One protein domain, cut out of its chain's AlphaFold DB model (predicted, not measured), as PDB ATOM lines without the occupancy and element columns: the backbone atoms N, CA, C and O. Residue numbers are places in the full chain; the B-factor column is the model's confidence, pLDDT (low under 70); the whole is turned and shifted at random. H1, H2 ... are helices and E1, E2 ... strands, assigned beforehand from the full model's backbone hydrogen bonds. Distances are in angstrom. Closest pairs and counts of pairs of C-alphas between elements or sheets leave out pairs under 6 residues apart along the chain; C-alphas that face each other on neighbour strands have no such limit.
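What this domain is: This is residues 22 to 54 and 103 to 152 of the 152 residues of an uncharacterized protein of Armillaria solidipes (UniProt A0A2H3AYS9). Helix H1 runs by its residues 37 to 45 over the hairpin of E3 and E4, and a long unnamed stretch, residues 119 to 134, leads to a second hairpin, E1 and E2, at the other end of an elongated model. The printed part has 83 residues, with one named helix and four named strands in the order H1, E1, E2, E3, E4, a mixed class; both sheets are antiparallel pairs. It is only just loose, close to extended, with a radius of gyration of the C-alphas of 17.5 A and spans of 50 by 30 by 27 A.

Where its parts are: Find E3, residues 135 to 140, 16.7 A long, from C-alpha 135 at (138.552, 135.844, 105.047); E4, residues 146 to 151, is 15.6 A long and ends with C-alpha 151 at (139.196, 136.914, 109.966). H1, residues 28 to 47, 28.4 A, begins at (131.841, 148.999, 91.686). E1, residues 105 to 110, spans 14.9 A, and E2, residues 113 to 118, 16.3 A.

How they stand to each other: In the hairpin E3 and E4, at 154 degrees, look for N 137 and O 149, 3.0 A, within hydrogen-bond range. The closest C-alphas of H1 and E3 are Gly 44 and Phe 138, 7.7 A. In H1 every O i to N i+4 pair is within hydrogen-bond range. E2 and E3 are apart. In the hairpin E1 and E2, at 147 degrees, N 108 and O 115 are within hydrogen-bond range at 2.8 A.

The domain as a whole: The farthest C-alphas, Asp 50 and Glu 111, are 52.3 A apart. Residues 55 to 102 are cut out, leaving 28.9 A between C-alphas 54 and 103. The link E2 to E3 is long. Look for pLDDT under 70 at residues 24 to 26, 49 to 51 and 150 to 152.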
ATOM      1  N   LEU A  22     136.229 152.180 106.630       71.62
ATOM      2  CA  LEU A  22     136.300 152.203 105.171       71.62
ATOM      3  C   LEU A  22     135.064 152.924 104.635       71.62
ATOM      4  O   LEU A  22     133.935 152.527 104.927       71.62
ATOM      5  N   THR A  23     135.276 153.981 103.856       71.50
ATOM      6  CA  THR A  23     134.188 154.726 103.215       71.50
ATOM      7  C   THR A  23     134.155 154.394 101.732       71.50
ATOM      8  O   THR A  23     135.177 154.431 101.047       71.50
ATOM      9  N   ARG A  24     132.963 154.073 101.227       68.25
ATOM     10  CA  ARG A  24     132.724 153.825  99.807       68.25
ATOM     11  C   ARG A  24     132.801 155.143  99.029       68.25
ATOM     12  O   ARG A  24     132.014 156.047  99.280       68.25
ATOM     13  N   LEU A  25     133.689 155.210  98.038       69.69
ATOM     14  CA  LEU A  25     133.772 156.300  97.052       69.69
ATOM     15  C   LEU A  25     133.161 155.874  95.702       69.69
ATOM     16  O   LEU A  25     133.791 155.988  94.660       69.69
ATOM     17  N   GLY A  26     131.964 155.277  95.724       65.88
ATOM     18  CA  GLY A  26     131.245 154.875  94.501       65.88
ATOM     19  C   GLY A  26     131.892 153.759  93.663       65.88
ATOM     20  O   GLY A  26     131.476 153.543  92.533       65.88
ATOM     21  N   SER A  27     132.894 153.045  94.187       72.69
ATOM     22  CA  SER A  27     133.590 151.985  93.441       72.69
ATOM     23  C   SER A  27     132.708 150.740  93.230       72.69
ATOM     24  O   SER A  27     132.292 150.143  94.230       72.69
ATOM     25  N   PRO A  28     132.527 150.263  91.979       77.56
ATOM     26  CA  PRO A  28     131.841 148.999  91.686       77.56
ATOM     27  C   PRO A  28     132.509 147.786  92.343       77.56
ATOM     28  O   PRO A  28     131.851 146.805  92.682       77.56
ATOM     29  N   ALA A  29     133.824 147.849  92.580       72.31
ATOM     30  CA  ALA A  29     134.542 146.783  93.271       72.31
ATOM     31  C   ALA A  29     134.063 146.632  94.723       72.31
ATOM     32  O   ALA A  29     133.974 145.519  95.231       72.31
ATOM     33  N   PHE A  30     133.723 147.744  95.383       74.69
ATOM     34  CA  PHE A  30     133.178 147.714  96.738       74.69
ATOM     35  C   PHE A  30     131.763 147.119  96.747       74.69
ATOM     36  O   PHE A  30     131.448 146.326  97.629       74.69
ATOM     37  N   ASP A  31     130.934 147.443  95.750       78.31
ATOM     38  CA  ASP A  31     129.600 146.845  95.591       78.31
ATOM     39  C   ASP A  31     129.663 145.338  95.398       78.31
ATOM     40  O   ASP A  31     128.961 144.603  96.090       78.31
ATOM     41  N   ASN A  32     130.559 144.882  94.522       80.38
ATOM     42  CA  ASN A  32     130.782 143.461  94.292       80.38
ATOM     43  C   ASN A  32     131.222 142.756  95.577       80.38
ATOM     44  O   ASN A  32     130.713 141.684  95.879       80.38
ATOM     45  N   VAL A  33     132.107 143.363  96.376       76.50
ATOM     46  CA  VAL A  33     132.488 142.798  97.678       76.50
ATOM     47  C   VAL A  33     131.274 142.686  98.599       76.50
ATOM     48  O   VAL A  33     131.049 141.618  99.154       76.50
ATOM     49  N   ILE A  34     130.453 143.731  98.743       78.38
ATOM     50  CA  ILE A  34     129.250 143.667  99.591       78.38
ATOM     51  C   ILE A  34     128.251 142.615  99.086       78.38
ATOM     52  O   ILE A  34     127.641 141.927  99.903       78.38
ATOM     53  N   ALA A  35     128.090 142.465  97.771       80.12
ATOM     54  CA  ALA A  35     127.247 141.429  97.179       80.12
ATOM     55  C   ALA A  35     127.777 140.022  97.496       80.12
ATOM     56  O   ALA A  35     127.033 139.205  98.030       80.12
ATOM     57  N   VAL A  36     129.076 139.778  97.293       82.62
ATOM     58  CA  VAL A  36     129.731 138.504  97.631       82.62
ATOM     59  C   VAL A  36     129.612 138.196  99.125       82.62
ATOM     60  O   VAL A  36     129.325 137.064  99.499       82.62
ATOM     61  N   LEU A  37     129.770 139.193 100.002       77.75
ATOM     62  CA  LEU A  37     129.576 139.000 101.442       77.75
ATOM     63  C   LEU A  37     128.144 138.556 101.771       77.75
ATOM     64  O   LEU A  37     127.956 137.663 102.593       77.75
ATOM     65  N   LYS A  38     127.135 139.142 101.112       78.38
ATOM     66  CA  LYS A  38     125.736 138.715 101.261       78.38
ATOM     67  C   LYS A  38     125.519 137.291 100.749       78.38
ATOM     68  O   LYS A  38     124.827 136.527 101.413       78.38
ATOM     69  N   GLU A  39     126.118 136.925  99.617       82.69
ATOM     70  CA  GLU A  39     126.042 135.563  99.075       82.69
ATOM     71  C   GLU A  39     126.673 134.536 100.018       82.69
ATOM     72  O   GLU A  39     126.080 133.489 100.255       82.69
ATOM     73  N   ILE A  40     127.830 134.842 100.614       80.88
ATOM     74  CA  ILE A  40     128.469 133.974 101.613       80.88
ATOM     75  C   ILE A  40     127.548 133.782 102.824       80.88
ATOM     76  O   ILE A  40     127.376 132.648 103.274       80.88
ATOM     77  N   CYS A  41     126.913 134.849 103.324       72.75
ATOM     78  CA  CYS A  41     125.930 134.739 104.407       72.75
ATOM     79  C   CYS A  41     124.773 133.802 104.028       72.75
ATOM     80  O   CYS A  41     124.472 132.872 104.774       72.75
ATOM     81  N   GLN A  42     124.177 134.000 102.849       75.94
ATOM     82  CA  GLN A  42     123.068 133.174 102.356       75.94
ATOM     83  C   GLN A  42     123.482 131.715 102.127       75.94
ATOM     84  O   GLN A  42     122.708 130.795 102.376       75.94
ATOM     85  N   MET A  43     124.704 131.478 101.652       79.81
ATOM     86  CA  MET A  43     125.253 130.135 101.478       79.81
ATOM     87  C   MET A  43     125.422 129.429 102.822       79.81
ATOM     88  O   MET A  43     125.107 128.244 102.931       79.81
ATOM     89  N   GLY A  44     125.863 130.165 103.846       73.81
ATOM     90  CA  GLY A  44     125.858 129.694 105.225       73.81
ATOM     91  C   GLY A  44     124.455 129.265 105.642       73.81
ATOM     92  O   GLY A  44     124.263 128.113 106.012       73.81
ATOM     93  N   GLU A  45     123.465 130.148 105.512       73.44
ATOM     94  CA  GLU A  45     122.070 129.866 105.894       73.44
ATOM     95  C   GLU A  45     121.492 128.626 105.200       73.44
ATOM     96  O   GLU A  45     120.737 127.888 105.813       73.44
ATOM     97  N   ARG A  46     121.875 128.351 103.947       75.19
ATOM     98  CA  ARG A  46     121.433 127.143 103.224       75.19
ATOM     99  C   ARG A  46     122.162 125.863 103.630       75.19
ATOM    100  O   ARG A  46     121.633 124.779 103.410       75.19
ATOM    101  N   SER A  47     123.391 125.973 104.132       76.12
ATOM    102  CA  SER A  47     124.249 124.816 104.436       76.12
ATOM    103  C   SER A  47     124.062 124.285 105.858       76.12
ATOM    104  O   SER A  47     124.484 123.169 106.153       76.12
ATOM    105  N   PHE A  48     123.457 125.079 106.739       73.12
ATOM    106  CA  PHE A  48     123.113 124.713 108.111       73.12
ATOM    107  C   PHE A  48     121.586 124.613 108.212       73.12
ATOM    108  O   PHE A  48     120.892 125.427 107.610       73.12
ATOM    109  N   HIS A  49     121.041 123.630 108.934       68.88
ATOM    110  CA  HIS A  49     119.585 123.543 109.099       68.88
ATOM    111  C   HIS A  49     119.044 124.751 109.885       68.88
ATOM    112  O   HIS A  49     119.795 125.436 110.589       68.88
ATOM    113  N   ASP A  50     117.738 125.018 109.781       61.91
ATOM    114  CA  ASP A  50     117.094 126.105 110.527       61.91
ATOM    115  C   ASP A  50     117.466 126.036 112.018       61.91
ATOM    116  O   ASP A  50     117.319 125.004 112.670       61.91
ATOM    117  N   SER A  51     117.933 127.162 112.565       65.06
ATOM    118  CA  SER A  51     118.446 127.317 113.942       65.06
ATOM    119  C   SER A  51     119.839 126.734 114.240       65.06
ATOM    120  O   SER A  51     120.324 126.888 115.362       65.06
ATOM    121  N   GLU A  52     120.533 126.131 113.269       73.06
ATOM    122  CA  GLU A  52     121.916 125.665 113.447       73.06
ATOM    123  C   GLU A  52     122.956 126.761 113.186       73.06
ATOM    124  O   GLU A  52     124.048 126.706 113.754       73.06
ATOM    125  N   LEU A  53     122.634 127.763 112.363       75.12
ATOM    126  CA  LEU A  53     123.478 128.935 112.128       75.12
ATOM    127  C   LEU A  53     122.961 130.129 112.926       75.12
ATOM    128  O   LEU A  53     121.822 130.563 112.774       75.12
ATOM    129  N   GLN A  54     123.828 130.709 113.754       76.38
ATOM    130  CA  GLN A  54     123.500 131.970 114.406       76.38
ATOM    131  C   GLN A  54     123.430 133.092 113.352       76.38
ATOM    132  O   GLN A  54     124.390 133.226 112.584       76.38
ATOM    133  N   SER A 103     148.372 143.682 111.617       81.31
ATOM    134  CA  SER A 103     149.552 143.852 110.767       81.31
ATOM    135  C   SER A 103     149.278 144.846 109.641       81.31
ATOM    136  O   SER A 103     148.312 144.710 108.896       81.31
ATOM    137  N   TYR A 104     150.162 145.827 109.493       83.31
ATOM    138  CA  TYR A 104     150.066 146.871 108.478       83.31
ATOM    139  C   TYR A 104     151.107 146.639 107.384       83.31
ATOM    140  O   TYR A 104     152.265 146.336 107.679       83.31
ATOM    141  N   PHE A 105     150.716 146.811 106.121       85.75
ATOM    142  CA  PHE A 105     151.596 146.603 104.971       85.75
ATOM    143  C   PHE A 105     151.443 147.719 103.941       85.75
ATOM    144  O   PHE A 105     150.347 148.242 103.740       85.75
ATOM    145  N   LYS A 106     152.532 148.033 103.234       87.44
ATOM    146  CA  LYS A 106     152.500 148.814 101.993       87.44
ATOM    147  C   LYS A 106     152.856 147.928 100.812       87.44
ATOM    148  O   LYS A 106     153.774 147.112 100.895       87.44
ATOM    149  N   ALA A 107     152.129 148.103  99.716       87.38
ATOM    150  CA  ALA A 107     152.481 147.478  98.456       87.38
ATOM    151  C   ALA A 107     153.567 148.304  97.760       87.38
ATOM    152  O   ALA A 107     153.406 149.509  97.584       87.38
ATOM    153  N   ILE A 108     154.642 147.646  97.341       90.00
ATOM    154  CA  ILE A 108     155.684 148.211  96.482       90.00
ATOM    155  C   ILE A 108     155.785 147.371  95.210       90.00
ATOM    156  O   ILE A 108     155.453 146.183  95.218       90.00
ATOM    157  N   ILE A 109     156.216 147.985  94.112       92.75
ATOM    158  CA  ILE A 109     156.551 147.271  92.878       92.75
ATOM    159  C   ILE A 109     158.073 147.248  92.795       92.75
ATOM    160  O   ILE A 109     158.701 148.299  92.731       92.75
ATOM    161  N   GLU A 110     158.649 146.055  92.820       92.00
ATOM    162  CA  GLU A 110     160.088 145.832  92.709       92.00
ATOM    163  C   GLU A 110     160.305 144.803  91.597       92.00
ATOM    164  O   GLU A 110     159.689 143.736  91.622       92.00
ATOM    165  N   GLU A 111     161.102 145.151  90.581       92.00
ATOM    166  CA  GLU A 111     161.355 144.302  89.399       92.00
ATOM    167  C   GLU A 111     160.066 143.833  88.690       92.00
ATOM    168  O   GLU A 111     159.924 142.682  88.279       92.00
ATOM    169  N   GLY A 112     159.063 144.714  88.607       92.12
ATOM    170  CA  GLY A 112     157.759 144.397  88.012       92.12
ATOM    171  C   GLY A 112     156.868 143.481  88.862       92.12
ATOM    172  O   GLY A 112     155.738 143.195  88.468       92.12
ATOM    173  N   LYS A 113     157.317 143.047  90.047       92.06
ATOM    174  CA  LYS A 113     156.544 142.206  90.969       92.06
ATOM    175  C   LYS A 113     156.020 143.023  92.144       92.06
ATOM    176  O   LYS A 113     156.747 143.779  92.787       92.06
ATOM    177  N   LYS A 114     154.736 142.838  92.462       90.19
ATOM    178  CA  LYS A 114     154.110 143.450  93.638       90.19
ATOM    179  C   LYS A 114     154.560 142.718  94.903       90.19
ATOM    180  O   LYS A 114     154.246 141.542  95.073       90.19
ATOM    181  N   LYS A 115     155.247 143.418  95.803       91.00
ATOM    182  CA  LYS A 115     155.642 142.930  97.131       91.00
ATOM    183  C   LYS A 115     154.915 143.715  98.218       91.00
ATOM    184  O   LYS A 115     154.590 144.887  98.036       91.00
ATOM    185  N   TYR A 116     154.663 143.071  99.353       89.19
ATOM    186  CA  TYR A 116     154.090 143.714 100.533       89.19
ATOM    187  C   TYR A 116     155.154 143.768 101.617       89.19
ATOM    188  O   TYR A 116     155.665 142.731 102.032       89.19
ATOM    189  N   ILE A 117     155.491 144.972 102.066       91.62
ATOM    190  CA  ILE A 117     156.455 145.169 103.149       91.62
ATOM    191  C   ILE A 117     155.755 145.762 104.361       91.62
ATOM    192  O   ILE A 117     154.803 146.536 104.217       91.62
ATOM    193  N   LYS A 118     156.202 145.361 105.555       89.81
ATOM    194  CA  LYS A 118     155.606 145.808 106.815       89.81
ATOM    195  C   LYS A 118     155.656 147.334 106.888       89.81
ATOM    196  O   LYS A 118     156.666 147.955 106.558       89.81
ATOM    197  N   ALA A 119     154.544 147.924 107.289       87.81
ATOM    198  CA  ALA A 119     154.372 149.354 107.437       87.81
ATOM    199  C   ALA A 119     153.986 149.684 108.875       87.81
ATOM    200  O   ALA A 119     153.536 148.827 109.634       87.81
ATOM    201  N   ARG A 120     154.160 150.953 109.230       86.19
ATOM    202  CA  ARG A 120     153.685 151.487 110.500       86.19
ATOM    203  C   ARG A 120     152.245 151.986 110.351       86.19
ATOM    204  O   ARG A 120     151.921 152.527 109.291       86.19
ATOM    205  N   PRO A 121     151.399 151.879 111.388       83.94
ATOM    206  CA  PRO A 121     150.027 152.387 111.337       83.94
ATOM    207  C   PRO A 121     149.953 153.895 111.048       83.94
ATOM    208  O   PRO A 121     149.036 154.337 110.368       83.94
ATOM    209  N   GLN A 122     150.951 154.684 111.468       84.12
ATOM    210  CA  GLN A 122     151.031 156.135 111.214       84.12
ATOM    211  C   GLN A 122     151.130 156.501 109.728       84.12
ATOM    212  O   GLN A 122     150.984 157.668 109.369       84.12
ATOM    213  N   MET A 123     151.433 155.530 108.865       84.88
ATOM    214  CA  MET A 123     151.488 155.747 107.425       84.88
ATOM    215  C   MET A 123     150.092 155.954 106.822       84.88
ATOM    216  O   MET A 123     149.999 156.561 105.764       84.88
ATOM    217  N   PHE A 124     149.034 155.477 107.487       82.25
ATOM    218  CA  PHE A 124     147.657 155.610 107.021       82.25
ATOM    219  C   PHE A 124     147.030 156.906 107.533       82.25
ATOM    220  O   PHE A 124     147.142 157.250 108.713       82.25
ATOM    221  N   ARG A 125     146.324 157.610 106.654       83.81
ATOM    222  CA  ARG A 125     145.601 158.849 106.939       83.81
ATOM    223  C   ARG A 125     144.173 158.770 106.422       83.81
ATOM    224  O   ARG A 125     143.848 158.020 105.503       83.81
ATOM    225  N   ALA A 126     143.298 159.573 107.023       80.81
ATOM    226  CA  ALA A 126     141.962 159.765 106.481       80.81
ATOM    227  C   ALA A 126     142.073 160.303 105.043       80.81
ATOM    228  O   ALA A 126     142.751 161.300 104.810       80.81
ATOM    229  N   GLY A 127     141.414 159.625 104.101       80.62
ATOM    230  CA  GLY A 127     141.506 159.919 102.668       80.62
ATOM    231  C   GLY A 127     142.382 158.944 101.876       80.62
ATOM    232  O   GLY A 127     142.258 158.901 100.654       80.62
ATOM    233  N   ASP A 128     143.198 158.117 102.537       82.12
ATOM    234  CA  ASP A 128     143.995 157.106 101.843       82.12
ATOM    235  C   ASP A 128     143.118 156.008 101.229       82.12
ATOM    236  O   ASP A 128     142.163 155.513 101.837       82.12
ATOM    237  N   ILE A 129     143.493 155.568 100.027       79.56
ATOM    238  CA  ILE A 129     142.892 154.401  99.381       79.56
ATOM    239  C   ILE A 129     143.650 153.160  99.846       79.56
ATOM    240  O   ILE A 129     144.817 152.957  99.510       79.56
ATOM    241  N   VAL A 130     142.968 152.302 100.601       78.06
ATOM    242  CA  VAL A 130     143.535 151.057 101.124       78.06
ATOM    243  C   VAL A 130     142.944 149.840 100.419       78.06
ATOM    244  O   VAL A 130     141.759 149.804 100.084       78.06
ATOM    245  N   LYS A 131     143.766 148.804 100.225       76.81
ATOM    246  CA  LYS A 131     143.287 147.463  99.873       76.81
ATOM    247  C   LYS A 131     143.170 146.650 101.156       76.81
ATOM    248  O   LYS A 131     144.179 146.418 101.815       76.81
ATOM    249  N   VAL A 132     141.963 146.192 101.468       75.19
ATOM    250  CA  VAL A 132     141.709 145.284 102.591       75.19
ATOM    251  C   VAL A 132     141.445 143.889 102.047       75.19
ATOM    252  O   VAL A 132     140.717 143.726 101.069       75.19
ATOM    253  N   GLN A 133     142.067 142.894 102.667       74.25
ATOM    254  CA  GLN A 133     141.772 141.489 102.440       74.25
ATOM    255  C   GLN A 133     141.187 140.936 103.734       74.25
ATOM    256  O   GLN A 133     141.713 141.203 104.809       74.25
ATOM    257  N   CYS A 134     140.081 140.213 103.623       71.00
ATOM    258  CA  CYS A 134     139.451 139.533 104.741       71.00
ATOM    259  C   CYS A 134     139.024 138.141 104.290       71.00
ATOM    260  O   CYS A 134     138.699 137.933 103.120       71.00
ATOM    261  N   SER A 135     139.045 137.202 105.221       72.25
ATOM    262  CA  SER A 135     138.552 135.844 105.047       72.25
ATOM    263  C   SER A 135     137.324 135.654 105.925       72.25
ATOM    264  O   SER A 135     137.222 136.238 107.003       72.25
ATOM    265  N   MET A 136     136.385 134.825 105.492       73.88
ATOM    266  CA  MET A 136     135.238 134.439 106.308       73.88
ATOM    267  C   MET A 136     135.330 132.959 106.630       73.88
ATOM    268  O   MET A 136     135.619 132.148 105.755       73.88
ATOM    269  N   VAL A 137     135.104 132.619 107.895       77.81
ATOM    270  CA  VAL A 137     135.117 131.232 108.361       77.81
ATOM    271  C   VAL A 137     133.820 130.912 109.083       77.81
ATOM    272  O   VAL A 137     133.338 131.703 109.896       77.81
ATOM    273  N   PHE A 138     133.288 129.725 108.801       80.00
ATOM    274  CA  PHE A 138     132.227 129.104 109.581       80.00
ATOM    275  C   PHE A 138     132.855 128.092 110.535       80.00
ATOM    276  O   PHE A 138     133.686 127.282 110.128       80.00
ATOM    277  N   PHE A 139     132.470 128.124 111.803       78.56
ATOM    278  CA  PHE A 139     132.933 127.159 112.796       78.56
ATOM    279  C   PHE A 139     131.791 126.762 113.724       78.56
ATOM    280  O   PHE A 139     130.964 127.594 114.099       78.56
ATOM    281  N   LYS A 140     131.751 125.484 114.114       78.81
ATOM    282  CA  LYS A 140     130.823 125.002 115.140       78.81
ATOM    283  C   LYS A 140     131.351 125.377 116.519       78.81
ATOM    284  O   LYS A 140     132.525 125.190 116.831       78.81
ATOM    285  N   THR A 141     130.478 125.927 117.346       76.12
ATOM    286  CA  THR A 141     130.776 126.224 118.746       76.12
ATOM    287  C   THR A 141     130.473 125.017 119.635       76.12
ATOM    288  O   THR A 141     129.851 124.049 119.202       76.12
ATOM    289  N   LYS A 142     130.929 125.053 120.894       76.06
ATOM    290  CA  LYS A 142     130.791 123.927 121.840       76.06
ATOM    291  C   LYS A 142     129.338 123.501 122.097       76.06
ATOM    292  O   LYS A 142     129.114 122.365 122.485       76.06
ATOM    293  N   ASN A 143     128.371 124.392 121.886       78.81
ATOM    294  CA  ASN A 143     126.942 124.103 122.024       78.81
ATOM    295  C   ASN A 143     126.302 123.577 120.717       78.81
ATOM    296  O   ASN A 143     125.083 123.526 120.626       78.81
ATOM    297  N   GLY A 144     127.103 123.233 119.701       74.81
ATOM    298  CA  GLY A 144     126.635 122.697 118.419       74.81
ATOM    299  C   GLY A 144     126.238 123.751 117.382       74.81
ATOM    300  O   GLY A 144     126.114 123.409 116.209       74.81
ATOM    301  N   VAL A 145     126.119 125.025 117.772       80.88
ATOM    302  CA  VAL A 145     125.696 126.119 116.882       80.88
ATOM    303  C   VAL A 145     126.862 126.580 116.006       80.88
ATOM    304  O   VAL A 145     127.958 126.862 116.506       80.88
ATOM    305  N   ALA A 146     126.639 126.690 114.702       79.25
ATOM    306  CA  ALA A 146     127.578 127.269 113.753       79.25
ATOM    307  C   ALA A 146     127.589 128.800 113.848       79.25
ATOM    308  O   ALA A 146     126.559 129.457 114.018       79.25
ATOM    309  N   ARG A 147     128.780 129.389 113.732       77.44
ATOM    310  CA  ARG A 147     128.990 130.838 113.697       77.44
ATOM    311  C   ARG A 147     129.864 131.221 112.519       77.44
ATOM    312  O   ARG A 147     130.860 130.552 112.251       77.44
ATOM    313  N   MET A 148     129.520 132.333 111.875       77.38
ATOM    314  CA  MET A 148     130.371 132.983 110.885       77.38
ATOM    315  C   MET A 148     131.194 134.091 111.546       77.38
ATOM    316  O   MET A 148     130.647 134.917 112.280       77.38
ATOM    317  N   LYS A 149     132.501 134.143 111.275       73.06
ATOM    318  CA  LYS A 149     133.386 135.226 111.725       73.06
ATOM    319  C   LYS A 149     134.266 135.713 110.582       73.06
ATOM    320  O   LYS A 149     134.803 134.915 109.816       73.06
ATOM    321  N   THR A 150     134.438 137.029 110.510       69.25
ATOM    322  CA  THR A 150     135.452 137.653 109.658       69.25
ATOM    323  C   THR A 150     136.816 137.526 110.330       69.25
ATOM    324  O   THR A 150     136.981 137.892 111.494       69.25
ATOM    325  N   VAL A 151     137.787 137.006 109.593       67.06
ATOM    326  CA  VAL A 151     139.196 136.914 109.966       67.06
ATOM    327  C   VAL A 151     139.963 137.876 109.065       67.06
ATOM    328  O   VAL A 151     139.758 137.886 107.849       67.06
ATOM    329  N   LEU A 152     140.793 138.717 109.671       61.44
ATOM    330  CA  LEU A 152     141.635 139.703 108.996       61.44
ATOM    331  C   LEU A 152     143.099 139.275 109.084       61.44
ATOM    332  O   LEU A 152     143.465 138.708 110.138       61.44
TER     333      LEU A 152